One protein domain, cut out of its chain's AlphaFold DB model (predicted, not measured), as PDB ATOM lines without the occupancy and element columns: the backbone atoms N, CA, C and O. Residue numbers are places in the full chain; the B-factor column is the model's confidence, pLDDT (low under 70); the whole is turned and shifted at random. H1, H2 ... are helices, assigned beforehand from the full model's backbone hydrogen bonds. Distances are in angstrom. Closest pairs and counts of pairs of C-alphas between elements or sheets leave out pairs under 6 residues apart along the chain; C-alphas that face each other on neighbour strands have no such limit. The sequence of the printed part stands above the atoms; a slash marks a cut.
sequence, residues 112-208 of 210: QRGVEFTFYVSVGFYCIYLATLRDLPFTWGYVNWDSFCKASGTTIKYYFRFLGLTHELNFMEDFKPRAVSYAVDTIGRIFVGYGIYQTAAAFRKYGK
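This is residues 112 to 208 of the 210 residues of an uncharacterized protein of Sphingobacteriales bacterium (UniProt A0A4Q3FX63). Two long helices, H1 and H3, lie side by side and run opposite ways, while H2 stands steeply to them, meeting this pair with its last residues, 159 to 163, alone, while its first residues reach away from it. A long link, residues 133 to 144, leads from the end of H1 out to the far end of H2, and residues 140 to 146 stick out there; a second, residues 164 to 178, leads from H2 back to H3. The printed part has 97 residues, with three named helices in the order H1, H2, H3 and no named strand; the class is all helix. The whole is only just loose, close to compact, with a radius of gyration of the C-alphas of 15.4 A, and it is flat, spanning 52 by 32 by 17 A.

Start with H1, residues 112 to 132, and set beside it H3, residues 179 to 207. They touch at a shallow tilt of 7 degrees, opposite ways; look for their closest C-alphas at Gly 114 and Thr 199, 4.7 A apart. Next take H2, residues 145 to 163. With residues 159 to 163 alone it touches residues 122 to 126 of H1, and the closest C-alphas, those of Tyr 126 and Tyr 159, are 6.8 A apart. Their lines stand at a steep tilt of 67 degrees, only just short of perpendicular, and they run opposite ways. H2 and H3 only just touch, with 3 pairs of C-alphas within 8 A, made by residues 162 to 163 of H2 and residues 185 to 192 of H3. The closest are the C-alphas of Leu 163 and Val 192, 7.1 A apart; the two lines are about perpendicular at 70.3 degrees, only just past steep. The helix packing is mostly crossed, but only just: of the 3 pairs that touch, 1 is at a shallow tilt. In H1, H2 and H3 every O i to N i+4 pair is within hydrogen-bond range.

Find C-alpha 112 at (102.062, 101.313, 106.219); from there H1 runs 30.4 A to C-alpha 132. H2 begins at C-alpha 145, at (115.552, 104.794, 136.937), and runs 26.7 A to C-alpha 163. H3, the longest helix with 29 residues, runs 42.3 A from C-alpha 179 to C-alpha 207 at (96.666, 90.269, 98.505).

The two C-alphas farthest apart are those of Val 143 and Lys 208, 52.8 A. The printed part has no cut, and both links, of 12 and 15 residues, are long. Residues 140 to 146 stand free. The mean pLDDT of the printed part is 81.8; look for values under 70 at residue 137, residues 139 to 140, residue 173 and residues 205 to 208.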
ATOM      1  N   GLN A 112     101.182 100.709 105.206       75.12
ATOM      2  CA  GLN A 112     102.062 101.313 106.219       75.12
ATOM      3  C   GLN A 112     101.463 102.597 106.806       75.12
ATOM      4  O   GLN A 112     101.484 102.793 108.017       75.12
ATOM      5  N   ARG A 113     100.833 103.428 105.963       75.44
ATOM      6  CA  ARG A 113     100.163 104.654 106.415       75.44
ATOM      7  C   ARG A 113      98.945 104.372 107.292       75.44
ATOM      8  O   ARG A 113      98.698 105.130 108.220       75.44
ATOM      9  N   GLY A 114      98.228 103.272 107.044       77.00
ATOM     10  CA  GLY A 114      97.111 102.849 107.895       77.00
ATOM     11  C   GLY A 114      97.578 102.482 109.305       77.00
ATOM     12  O   GLY A 114      96.957 102.887 110.290       77.00
ATOM     13  N   VAL A 115      98.722 101.794 109.404       82.44
ATOM     14  CA  VAL A 115      99.365 101.463 110.686       82.44
ATOM     15  C   VAL A 115      99.831 102.732 111.398       82.44
ATOM     16  O   VAL A 115      99.495 102.928 112.563       82.44
ATOM     17  N   GLU A 116     100.536 103.625 110.696       84.06
ATOM     18  CA  GLU A 116     100.983 104.916 111.236       84.06
ATOM     19  C   GLU A 116      99.801 105.757 111.739       84.06
ATOM     20  O   GLU A 116      99.826 106.248 112.864       84.06
ATOM     21  N   PHE A 117      98.732 105.871 110.949       83.69
ATOM     22  CA  PHE A 117      97.509 106.577 111.333       83.69
ATOM     23  C   PHE A 117      96.900 105.990 112.610       83.69
ATOM     24  O   PHE A 117      96.613 106.727 113.552       83.69
ATOM     25  N   THR A 118      96.749 104.664 112.671       88.12
ATOM     26  CA  THR A 118      96.199 103.974 113.848       88.12
ATOM     27  C   THR A 118      97.072 104.215 115.080       88.12
ATOM     28  O   THR A 118      96.555 104.478 116.167       88.12
ATOM     29  N   PHE A 119      98.396 104.190 114.916       89.38
ATOM     30  CA  PHE A 119      99.345 104.467 115.988       89.38
ATOM     31  C   PHE A 119      99.222 105.907 116.505       89.38
ATOM     32  O   PHE A 119      98.992 106.103 117.695       89.38
ATOM     33  N   TYR A 120      99.270 106.922 115.638       89.81
ATOM     34  CA  TYR A 120      99.167 108.321 116.077       89.81
ATOM     35  C   TYR A 120      97.827 108.637 116.735       89.81
ATOM     36  O   TYR A 120      97.779 109.318 117.759       89.81
ATOM     37  N   VAL A 121      96.736 108.126 116.168       89.94
ATOM     38  CA  VAL A 121      95.395 108.368 116.697       89.94
ATOM     39  C   VAL A 121      95.198 107.650 118.031       89.94
ATOM     40  O   VAL A 121      94.719 108.268 118.980       89.94
ATOM     41  N   SER A 122      95.628 106.389 118.154       91.38
ATOM     42  CA  SER A 122      95.557 105.657 119.427       91.38
ATOM     43  C   SER A 122      96.399 106.310 120.521       91.38
ATOM     44  O   SER A 122      95.906 106.465 121.633       91.38
ATOM     45  N   VAL A 123      97.627 106.746 120.217       91.38
ATOM     46  CA  VAL A 123      98.484 107.464 121.172       91.38
ATOM     47  C   VAL A 123      97.835 108.786 121.583       91.38
ATOM     48  O   VAL A 123      97.774 109.087 122.771       91.38
ATOM     49  N   GLY A 124      97.290 109.549 120.630       91.75
ATOM     50  CA  GLY A 124      96.597 110.806 120.912       91.75
ATOM     51  C   GLY A 124      95.402 110.623 121.850       91.75
ATOM     52  O   GLY A 124      95.327 111.282 122.887       91.75
ATOM     53  N   PHE A 125      94.500 109.690 121.534       92.25
ATOM     54  CA  PHE A 125      93.347 109.398 122.389       92.25
ATOM     55  C   PHE A 125      93.745 108.812 123.741       92.25
ATOM     56  O   PHE A 125      93.132 109.163 124.744       92.25
ATOM     57  N   TYR A 126      94.788 107.986 123.796       90.69
ATOM     58  CA  TYR A 126      95.301 107.452 125.052       90.69
ATOM     59  C   TYR A 126      95.866 108.556 125.957       90.69
ATOM     60  O   TYR A 126      95.552 108.600 127.144       90.69
ATOM     61  N   CYS A 127      96.620 109.511 125.409       89.50
ATOM     62  CA  CYS A 127      97.097 110.673 126.161       89.50
ATOM     63  C   CYS A 127      95.940 111.532 126.692       89.50
ATOM     64  O   CYS A 127      95.964 111.948 127.850       89.50
ATOM     65  N   ILE A 128      94.905 111.769 125.874       89.75
ATOM     66  CA  ILE A 128      93.700 112.490 126.312       89.75
ATOM     67  C   ILE A 128      92.981 111.695 127.407       89.75
ATOM     68  O   ILE A 128      92.588 112.270 128.418       89.75
ATOM     69  N   TYR A 129      92.857 110.375 127.256       88.88
ATOM     70  CA  TYR A 129      92.255 109.501 128.260       88.88
ATOM     71  C   TYR A 129      92.990 109.624 129.600       88.88
ATOM     72  O   TYR A 129      92.356 109.933 130.609       88.88
ATOM     73  N   LEU A 130      94.322 109.508 129.599       87.19
ATOM     74  CA  LEU A 130      95.159 109.688 130.789       87.19
ATOM     75  C   LEU A 130      94.965 111.066 131.437       87.19
ATOM     76  O   LEU A 130      94.869 111.156 132.657       87.19
ATOM     77  N   ALA A 131      94.848 112.129 130.636       86.12
ATOM     78  CA  ALA A 131      94.613 113.486 131.133       86.12
ATOM     79  C   ALA A 131      93.218 113.681 131.760       86.12
ATOM     80  O   ALA A 131      93.022 114.593 132.562       86.12
ATOM     81  N   THR A 132      92.240 112.840 131.410       86.06
ATOM     82  CA  THR A 132      90.883 112.896 131.985       86.06
ATOM     83  C   THR A 132      90.720 112.081 133.266       86.06
ATOM     84  O   THR A 132      89.680 112.204 133.923       86.06
ATOM     85  N   LEU A 133      91.706 111.251 133.624       84.56
ATOM     86  CA  LEU A 133      91.670 110.470 134.858       84.56
ATOM     87  C   LEU A 133      91.624 111.391 136.078       84.56
ATOM     88  O   LEU A 133      92.120 112.518 136.070       84.56
ATOM     89  N   ARG A 134      90.975 110.918 137.146       78.19
ATOM     90  CA  ARG A 134      90.879 111.696 138.385       78.19
ATOM     91  C   ARG A 134      92.232 111.827 139.075       78.19
ATOM     92  O   ARG A 134      92.546 112.922 139.529       78.19
ATOM     93  N   ASP A 135      92.977 110.731 139.099       78.31
ATOM     94  CA  ASP A 135      94.315 110.627 139.656       78.31
ATOM     95  C   ASP A 135      95.248 110.236 138.508       78.31
ATOM     96  O   ASP A 135      95.002 109.251 137.807       78.31
ATOM     97  N   LEU A 136      96.276 111.050 138.264       71.88
ATOM     98  CA  LEU A 136      97.232 110.784 137.195       71.88
ATOM     99  C   LEU A 136      98.097 109.571 137.577       71.88
ATOM    100  O   LEU A 136      98.619 109.530 138.692       71.88
ATOM    101  N   PRO A 137      98.314 108.615 136.659       67.81
ATOM    102  CA  PRO A 137      99.118 107.422 136.928       67.81
ATOM    103  C   PRO A 137     100.617 107.694 137.078       67.81
ATOM    104  O   PRO A 137     101.383 106.783 137.386       67.81
ATOM    105  N   PHE A 138     101.048 108.931 136.848       70.19
ATOM    106  CA  PHE A 138     102.432 109.354 136.956       70.19
ATOM    107  C   PHE A 138     102.508 110.771 137.516       70.19
ATOM    108  O   PHE A 138     101.660 111.625 137.249       70.19
ATOM    109  N   THR A 139     103.562 111.024 138.281       68.06
ATOM    110  CA  THR A 139     103.964 112.368 138.678       68.06
ATOM    111  C   THR A 139     104.937 112.927 137.646       68.06
ATOM    112  O   THR A 139     105.733 112.202 137.049       68.06
ATOM    113  N   TRP A 140     104.861 114.233 137.406       68.12
ATOM    114  CA  TRP A 140     105.816 114.908 136.536       68.12
ATOM    115  C   TRP A 140     107.147 115.070 137.269       68.12
ATOM    116  O   TRP A 140     107.201 115.689 138.330       68.12
ATOM    117  N   GLY A 141     108.216 114.521 136.692       71.19
ATOM    118  CA  GLY A 141     109.574 114.631 137.221       71.19
ATOM    119  C   GLY A 141     110.319 113.299 137.214       71.19
ATOM    120  O   GLY A 141     109.735 112.233 137.390       71.19
ATOM    121  N   TYR A 142     111.632 113.360 137.001       76.31
ATOM    122  CA  TYR A 142     112.495 112.192 137.145       76.31
ATOM    123  C   TYR A 142     112.807 111.973 138.627       76.31
ATOM    124  O   TYR A 142     113.379 112.851 139.269       76.31
ATOM    125  N   VAL A 143     112.434 110.808 139.161       80.31
ATOM    126  CA  VAL A 143     112.750 110.418 140.545       80.31
ATOM    127  C   VAL A 143     113.964 109.492 140.561       80.31
ATOM    128  O   VAL A 143     114.999 109.822 141.131       80.31
ATOM    129  N   ASN A 144     113.857 108.331 139.915       86.81
ATOM    130  CA  ASN A 144     114.945 107.374 139.733       86.81
ATOM    131  C   ASN A 144     114.654 106.457 138.528       86.81
ATOM    132  O   ASN A 144     113.532 106.420 138.010       86.81
ATOM    133  N   TRP A 145     115.667 105.706 138.084       84.88
ATOM    134  CA  TRP A 145     115.552 104.794 136.937       84.88
ATOM    135  C   TRP A 145     114.511 103.688 137.154       84.88
ATOM    136  O   TRP A 145     113.721 103.408 136.259       84.88
ATOM    137  N   ASP A 146     114.448 103.112 138.356       85.88
ATOM    138  CA  ASP A 146     113.491 102.050 138.691       85.88
ATOM    139  C   ASP A 146     112.029 102.528 138.596       85.88
ATOM    140  O   ASP A 146     111.188 101.856 138.000       85.88
ATOM    141  N   SER A 147     111.727 103.734 139.089       82.06
ATOM    142  CA  SER A 147     110.386 104.325 138.992       82.06
ATOM    143  C   SER A 147     110.051 104.718 137.560       82.06
ATOM    144  O   SER A 147     108.907 104.546 137.147       82.06
ATOM    145  N   PHE A 148     111.028 105.194 136.781       82.81
ATOM    146  CA  PHE A 148     110.838 105.453 135.353       82.81
ATOM    147  C   PHE A 148     110.487 104.167 134.594       82.81
ATOM    148  O   PHE A 148     109.483 104.129 133.884       82.81
ATOM    149  N   CYS A 149     111.255 103.089 134.789       85.12
ATOM    150  CA  CYS A 149     110.978 101.798 134.163       85.12
ATOM    151  C   CYS A 149     109.599 101.264 134.570       85.12
ATOM    152  O   CYS A 149     108.827 100.867 133.699       85.12
ATOM    153  N   LYS A 150     109.242 101.328 135.858       84.12
ATOM    154  CA  LYS A 150     107.918 100.916 136.352       84.12
ATOM    155  C   LYS A 150     106.788 101.743 135.744       84.12
ATOM    156  O   LYS A 150     105.844 101.165 135.212       84.12
ATOM    157  N   ALA A 151     106.900 103.071 135.758       81.44
ATOM    158  CA  ALA A 151     105.909 103.962 135.162       81.44
ATOM    159  C   ALA A 151     105.752 103.683 133.660       81.44
ATOM    160  O   ALA A 151     104.639 103.450 133.198       81.44
ATOM    161  N   SER A 152     106.861 103.593 132.918       82.88
ATOM    162  CA  SER A 152     106.831 103.279 131.486       82.88
ATOM    163  C   SER A 152     106.211 101.910 131.198       82.88
ATOM    164  O   SER A 152     105.382 101.797 130.298       82.88
ATOM    165  N   GLY A 153     106.537 100.883 131.990       84.62
ATOM    166  CA  GLY A 153     106.007  99.533 131.822       84.62
ATOM    167  C   GLY A 153     104.499  99.494 132.040       84.62
ATOM    168  O   GLY A 153     103.767  98.922 131.232       84.62
ATOM    169  N   THR A 154     104.018 100.175 133.081       83.19
ATOM    170  CA  THR A 154     102.589 100.316 133.378       83.19
ATOM    171  C   THR A 154     101.861 101.100 132.284       83.19
ATOM    172  O   THR A 154     100.821 100.655 131.796       83.19
ATOM    173  N   THR A 155     102.423 102.222 131.821       84.31
ATOM    174  CA  THR A 155     101.847 103.021 130.729       84.31
ATOM    175  C   THR A 155     101.759 102.227 129.427       84.31
ATOM    176  O   THR A 155     100.730 102.287 128.757       84.31
ATOM    177  N   ILE A 156     102.794 101.457 129.080       86.69
ATOM    178  CA  ILE A 156     102.815 100.613 127.879       86.69
ATOM    179  C   ILE A 156     101.797  99.472 128.002       86.69
ATOM    180  O   ILE A 156     101.041  99.218 127.063       86.69
ATOM    181  N   LYS A 157     101.717  98.814 129.166       88.06
ATOM    182  CA  LYS A 157     100.735  97.751 129.435       88.06
ATOM    183  C   LYS A 157      99.305  98.244 129.209       88.06
ATOM    184  O   LYS A 157      98.536  97.594 128.501       88.06
ATOM    185  N   TYR A 158      98.948  99.393 129.781       87.06
ATOM    186  CA  TYR A 158      97.609  99.952 129.605       87.06
ATOM    187  C   TYR A 158      97.364 100.497 128.198       87.06
ATOM    188  O   TYR A 158      96.235 100.406 127.728       87.06
ATOM    189  N   TYR A 159      98.392 100.977 127.494       88.50
ATOM    190  CA  TYR A 159      98.267 101.365 126.088       88.50
ATOM    191  C   TYR A 159      97.884 100.173 125.197       88.50
ATOM    192  O   TYR A 159      96.960 100.271 124.393       88.50
ATOM    193  N   PHE A 160      98.524  99.012 125.373       87.56
ATOM    194  CA  PHE A 160      98.136  97.809 124.631       87.56
ATOM    195  C   PHE A 160      96.739  97.304 125.013       87.56
ATOM    196  O   PHE A 160      96.008  96.826 124.145       87.56
ATOM    197  N   ARG A 161      96.330  97.454 126.281       86.25
ATOM    198  CA  ARG A 161      94.953  97.148 126.709       86.25
ATOM    199  C   ARG A 161      93.948  98.104 126.048       86.25
ATOM    200  O   ARG A 161      92.932  97.634 125.552       86.25
ATOM    201  N   PHE A 162      94.283  99.392 125.946       86.31
ATOM    202  CA  PHE A 162      93.493 100.422 125.262       86.31
ATOM    203  C   PHE A 162      93.347 100.157 123.753       86.31
ATOM    204  O   PHE A 162      92.263 100.311 123.196       86.31
ATOM    205  N   LEU A 163      94.416  99.696 123.091       85.75
ATOM    206  CA  LEU A 163      94.373  99.284 121.682       85.75
ATOM    207  C   LEU A 163      93.411  98.113 121.423       85.75
ATOM    208  O   LEU A 163      92.869  97.993 120.323       85.75
ATOM    209  N   GLY A 164      93.199  97.239 122.409       83.38
ATOM    210  CA  GLY A 164      92.264  96.126 122.288       83.38
ATOM    211  C   GLY A 164      90.820  96.618 122.276       83.38
ATOM    212  O   GLY A 164      90.315  97.049 123.299       83.38
ATOM    213  N   LEU A 165      90.101  96.505 121.159       77.19
ATOM    214  CA  LEU A 165      88.732  97.041 121.021       77.19
ATOM    215  C   LEU A 165      87.715  96.491 122.044       77.19
ATOM    216  O   LEU A 165      86.684  97.118 122.283       77.19
ATOM    217  N   THR A 166      88.001  95.338 122.649       77.94
ATOM    218  CA  THR A 166      87.111  94.588 123.549       77.94
ATOM    219  C   THR A 166      87.480  94.691 125.030       77.94
ATOM    220  O   THR A 166      86.935  93.946 125.841       77.94
ATOM    221  N   HIS A 167      88.390  95.587 125.419       79.56
ATOM    222  CA  HIS A 167      88.733  95.750 126.832       79.56
ATOM    223  C   HIS A 167      87.545  96.283 127.654       79.56
ATOM    224  O   HIS A 167      86.698  97.021 127.142       79.56
ATOM    225  N   GLU A 168      87.473  95.918 128.933       78.25
ATOM    226  CA  GLU A 168      86.443  96.404 129.860       78.25
ATOM    227  C   GLU A 168      86.524  97.924 130.055       78.25
ATOM    228  O   GLU A 168      87.607  98.500 130.001       78.25
ATOM    229  N   LEU A 169      85.400  98.586 130.345       72.44
ATOM    230  CA  LEU A 169      85.378 100.041 130.577       72.44
ATOM    231  C   LEU A 169      86.291 100.474 131.746       72.44
ATOM    232  O   LEU A 169      86.823 101.580 131.730       72.44
ATOM    233  N   ASN A 170      86.524  99.582 132.716       73.62
ATOM    234  CA  ASN A 170      87.420  99.780 133.861       73.62
ATOM    235  C   ASN A 170      88.745  99.014 133.714       73.62
ATOM    236  O   ASN A 170      89.216  98.370 134.643       73.62
ATOM    237  N   PHE A 171      89.374  99.072 132.542       77.44
ATOM    238  CA  PHE A 171      90.623  98.347 132.284       77.44
ATOM    239  C   PHE A 171      91.844  98.830 133.092       77.44
ATOM    240  O   PHE A 171      92.861  98.128 133.146       77.44
ATOM    241  N   MET A 172      91.757 100.016 133.697       76.31
ATOM    242  CA  MET A 172      92.716 100.547 134.663       76.31
ATOM    243  C   MET A 172      92.164 100.370 136.082       76.31
ATOM    244  O   MET A 172      91.701 101.325 136.689       76.31
ATOM    245  N   GLU A 173      92.201  99.138 136.593       67.94
ATOM    246  CA  GLU A 173      91.659  98.750 137.911       67.94
ATOM    247  C   GLU A 173      92.179  99.629 139.071       67.94
ATOM    248  O   GLU A 173      91.455  99.879 140.034       67.94
ATOM    249  N   ASP A 174      93.394 100.167 138.933       71.50
ATOM    250  CA  ASP A 174      94.052 101.019 139.927       71.50
ATOM    251  C   ASP A 174      93.640 102.506 139.854       71.50
ATOM    252  O   ASP A 174      93.940 103.278 140.767       71.50
ATOM    253  N   PHE A 175      92.944 102.934 138.791       75.06
ATOM    254  CA  PHE A 175      92.626 104.344 138.532       75.06
ATOM    255  C   PHE A 175      91.127 104.566 138.382       75.06
ATOM    256  O   PHE A 175      90.435 103.831 137.689       75.06
ATOM    257  N   LYS A 176      90.603 105.627 139.008       75.81
ATOM    258  CA  LYS A 176      89.171 105.962 138.948       75.81
ATOM    259  C   LYS A 176      88.868 106.808 137.704       75.81
ATOM    260  O   LYS A 176      89.234 107.993 137.691       75.81
ATOM    261  N   PRO A 177      88.176 106.267 136.681       77.94
ATOM    262  CA  PRO A 177      87.833 107.030 135.489       77.94
ATOM    263  C   PRO A 177      86.737 108.051 135.805       77.94
ATOM    264  O   PRO A 177      85.863 107.818 136.646       77.94
ATOM    265  N   ARG A 178      86.756 109.193 135.114       83.12
ATOM    266  CA  ARG A 178      85.638 110.150 135.131       83.12
ATOM    267  C   ARG A 178      84.637 109.797 134.030       83.12
ATOM    268  O   ARG A 178      84.973 109.094 133.082       83.12
ATOM    269  N   ALA A 179      83.433 110.371 134.088       84.75
ATOM    270  CA  ALA A 179      82.448 110.263 133.002       84.75
ATOM    271  C   ALA A 179      83.043 110.648 131.630       84.75
ATOM    272  O   ALA A 179      82.809 109.980 130.626       84.75
ATOM    273  N   VAL A 180      83.885 111.687 131.612       86.19
ATOM    274  CA  VAL A 180      84.602 112.147 130.414       86.19
ATOM    275  C   VAL A 180      85.603 111.101 129.911       86.19
ATOM    276  O   VAL A 180      85.736 110.934 128.703       86.19
ATOM    277  N   SER A 181      86.258 110.353 130.803       86.75
ATOM    278  CA  SER A 181      87.204 109.294 130.427       86.75
ATOM    279  C   SER A 181      86.523 108.187 129.626       86.75
ATOM    280  O   SER A 181      87.075 107.742 128.625       86.75
ATOM    281  N   TYR A 182      85.295 107.798 129.990       86.38
ATOM    282  CA  TYR A 182      84.525 106.812 129.217       86.38
ATOM    283  C   TYR A 182      84.109 107.337 127.838       86.38
ATOM    284  O   TYR A 182      84.122 106.585 126.863       86.38
ATOM    285  N   ALA A 183      83.762 108.624 127.735       89.44
ATOM    286  CA  ALA A 183      83.446 109.242 126.449       89.44
ATOM    287  C   ALA A 183      84.680 109.269 125.530       89.44
ATOM    288  O   ALA A 183      84.588 108.886 124.365       89.44
ATOM    289  N   VAL A 184      85.843 109.656 126.067       89.62
ATOM    290  CA  VAL A 184      87.118 109.650 125.335       89.62
ATOM    291  C   VAL A 184      87.518 108.233 124.923       89.62
ATOM    292  O   VAL A 184      87.920 108.051 123.777       89.62
ATOM    293  N   ASP A 185      87.363 107.235 125.799       89.00
ATOM    294  CA  ASP A 185      87.619 105.827 125.468       89.00
ATOM    295  C   ASP A 185      86.719 105.349 124.320       89.00
ATOM    296  O   ASP A 185      87.199 104.842 123.309       89.00
ATOM    297  N   THR A 186      85.413 105.600 124.416       89.25
ATOM    298  CA  THR A 186      84.440 105.180 123.395       89.25
ATOM    299  C   THR A 186      84.745 105.803 122.034       89.25
ATOM    300  O   THR A 186      84.776 105.105 121.019       89.25
ATOM    301  N   ILE A 187      85.012 107.112 121.999       90.44
ATOM    302  CA  ILE A 187      85.389 107.810 120.764       90.44
ATOM    303  C   ILE A 187      86.718 107.254 120.242       90.44
ATOM    304  O   ILE A 187      86.823 106.923 119.060       90.44
ATOM    305  N   GLY A 188      87.708 107.073 121.119       89.44
ATOM    306  CA  GLY A 188      88.998 106.479 120.783       89.44
ATOM    307  C   GLY A 188      88.856 105.107 120.119       89.44
ATOM    308  O   GLY A 188      89.443 104.885 119.063       89.44
ATOM    309  N   ARG A 189      88.006 104.220 120.652       89.81
ATOM    310  CA  ARG A 189      87.723 102.896 120.067       89.81
ATOM    311  C   ARG A 189      87.148 102.977 118.658       89.81
ATOM    312  O   ARG A 189      87.542 102.178 117.810       89.81
ATOM    313  N   ILE A 190      86.260 103.935 118.379       90.38
ATOM    314  CA  ILE A 190      85.711 104.143 117.027       90.38
ATOM    315  C   ILE A 190      86.845 104.482 116.053       90.38
ATOM    316  O   ILE A 190      86.954 103.881 114.985       90.38
ATOM    317  N   PHE A 191      87.725 105.406 116.440       88.62
ATOM    318  CA  PHE A 191      88.845 105.827 115.603       88.62
ATOM    319  C   PHE A 191      89.919 104.741 115.433       88.62
ATOM    320  O   PHE A 191      90.407 104.533 114.320       88.62
ATOM    321  N   VAL A 192      90.267 104.017 116.501       88.44
ATOM    322  CA  VAL A 192      91.205 102.882 116.444       88.44
ATOM    323  C   VAL A 192      90.630 101.759 115.581       88.44
ATOM    324  O   VAL A 192      91.322 101.250 114.701       88.44
ATOM    325  N   GLY A 193      89.349 101.425 115.756       87.75
ATOM    326  CA  GLY A 193      88.649 100.438 114.934       87.75
ATOM    327  C   GLY A 193      88.617 100.830 113.458       87.75
ATOM    328  O   GLY A 193      88.896 100.001 112.591       87.75
ATOM    329  N   TYR A 194      88.373 102.109 113.162       86.19
ATOM    330  CA  TYR A 194      88.465 102.644 111.805       86.19
ATOM    331  C   TYR A 194      89.881 102.503 111.223       86.19
ATOM    332  O   TYR A 194      90.036 102.046 110.092       86.19
ATOM    333  N   GLY A 195      90.924 102.828 111.992       84.75
ATOM    334  CA  GLY A 195      92.319 102.661 111.570       84.75
ATOM    335  C   GLY A 195      92.691 101.202 111.266       84.75
ATOM    336  O   GLY A 195      93.287 100.910 110.221       84.75
ATOM    337  N   ILE A 196      92.257 100.266 112.118       86.12
ATOM    338  CA  ILE A 196      92.425  98.821 111.901       86.12
ATOM    339  C   ILE A 196      91.704  98.386 110.620       86.12
ATOM    340  O   ILE A 196      92.298  97.701 109.784       86.12
ATOM    341  N   TYR A 197      90.459  98.825 110.417       86.12
ATOM    342  CA  TYR A 197      89.703  98.541 109.196       86.12
ATOM    343  C   TYR A 197      90.422  99.053 107.942       86.12
ATOM    344  O   TYR A 197      90.588  98.304 106.979       86.12
ATOM    345  N   GLN A 198      90.908 100.297 107.955       80.56
ATOM    346  CA  GLN A 198      91.635 100.884 106.824       80.56
ATOM    347  C   GLN A 198      92.939 100.148 106.517       80.56
ATOM    348  O   GLN A 198      93.316 100.003 105.350       80.56
ATOM    349  N   THR A 199      93.610  99.651 107.555       83.38
ATOM    350  CA  THR A 199      94.812  98.827 107.431       83.38
ATOM    351  C   THR A 199      94.476  97.485 106.778       83.38
ATOM    352  O   THR A 199      95.079  97.127 105.766       83.38
ATOM    353  N   ALA A 200      93.458  96.779 107.279       81.31
ATOM    354  CA  ALA A 200      92.998  95.509 106.712       81.31
ATOM    355  C   ALA A 200      92.512  95.657 105.256       81.31
ATOM    356  O   ALA A 200      92.847  94.840 104.395       81.31
ATOM    357  N   ALA A 201      91.772  96.728 104.950       77.94
ATOM    358  CA  ALA A 201      91.307  97.036 103.600       77.94
ATOM    359  C   ALA A 201      92.475  97.281 102.628       77.94
ATOM    360  O   ALA A 201      92.446  96.792 101.495       77.94
ATOM    361  N   ALA A 202      93.524  97.984 103.072       72.88
ATOM    362  CA  ALA A 202      94.734  98.188 102.281       72.88
ATOM    363  C   ALA A 202      95.481  96.865 102.033       72.88
ATOM    364  O   ALA A 202      95.845  96.585 100.892       72.88
ATOM    365  N   PHE A 203      95.639  96.010 103.052       75.19
ATOM    366  CA  PHE A 203      96.238  94.678 102.889       75.19
ATOM    367  C   PHE A 203      95.465  93.803 101.898       75.19
ATOM    368  O   PHE A 203      96.070  93.166 101.035       75.19
ATOM    369  N   ARG A 204      94.125  93.831 101.935       72.88
ATOM    370  CA  ARG A 204      93.283  93.082 100.986       72.88
ATOM    371  C   ARG A 204      93.519  93.490  99.528       72.88
ATOM    372  O   ARG A 204      93.355  92.669  98.630       72.88
ATOM    373  N   LYS A 205      93.887  94.748  99.276       64.69
ATOM    374  CA  LYS A 205      94.158  95.270  97.927       64.69
ATOM    375  C   LYS A 205      95.492  94.768  97.362       64.69
ATOM    376  O   LYS A 205      95.595  94.607  96.155       64.69
ATOM    377  N   TYR A 206      96.464  94.495  98.234       61.34
ATOM    378  CA  TYR A 206      97.764  93.914  97.885       61.34
ATOM    379  C   TYR A 206      97.752  92.382  97.816       61.34
ATOM    380  O   TYR A 206      98.548  91.807  97.085       61.34
ATOM    381  N   GLY A 207      96.840  91.726  98.541       53.88
ATOM    382  CA  GLY A 207      96.666  90.269  98.505       53.88
ATOM    383  C   GLY A 207      95.964  89.738  97.249       53.88
ATOM    384  O   GLY A 207      96.029  88.544  96.989       53.88
ATOM    385  N   LYS A 208      95.322  90.602  96.451       50.31
ATOM    386  CA  LYS A 208      94.888  90.266  95.086       50.31
ATOM    387  C   LYS A 208      96.058  90.453  94.118       50.31
ATOM    388  O   LYS A 208      96.073  91.392  93.325       50.31
TER     389      LYS A 208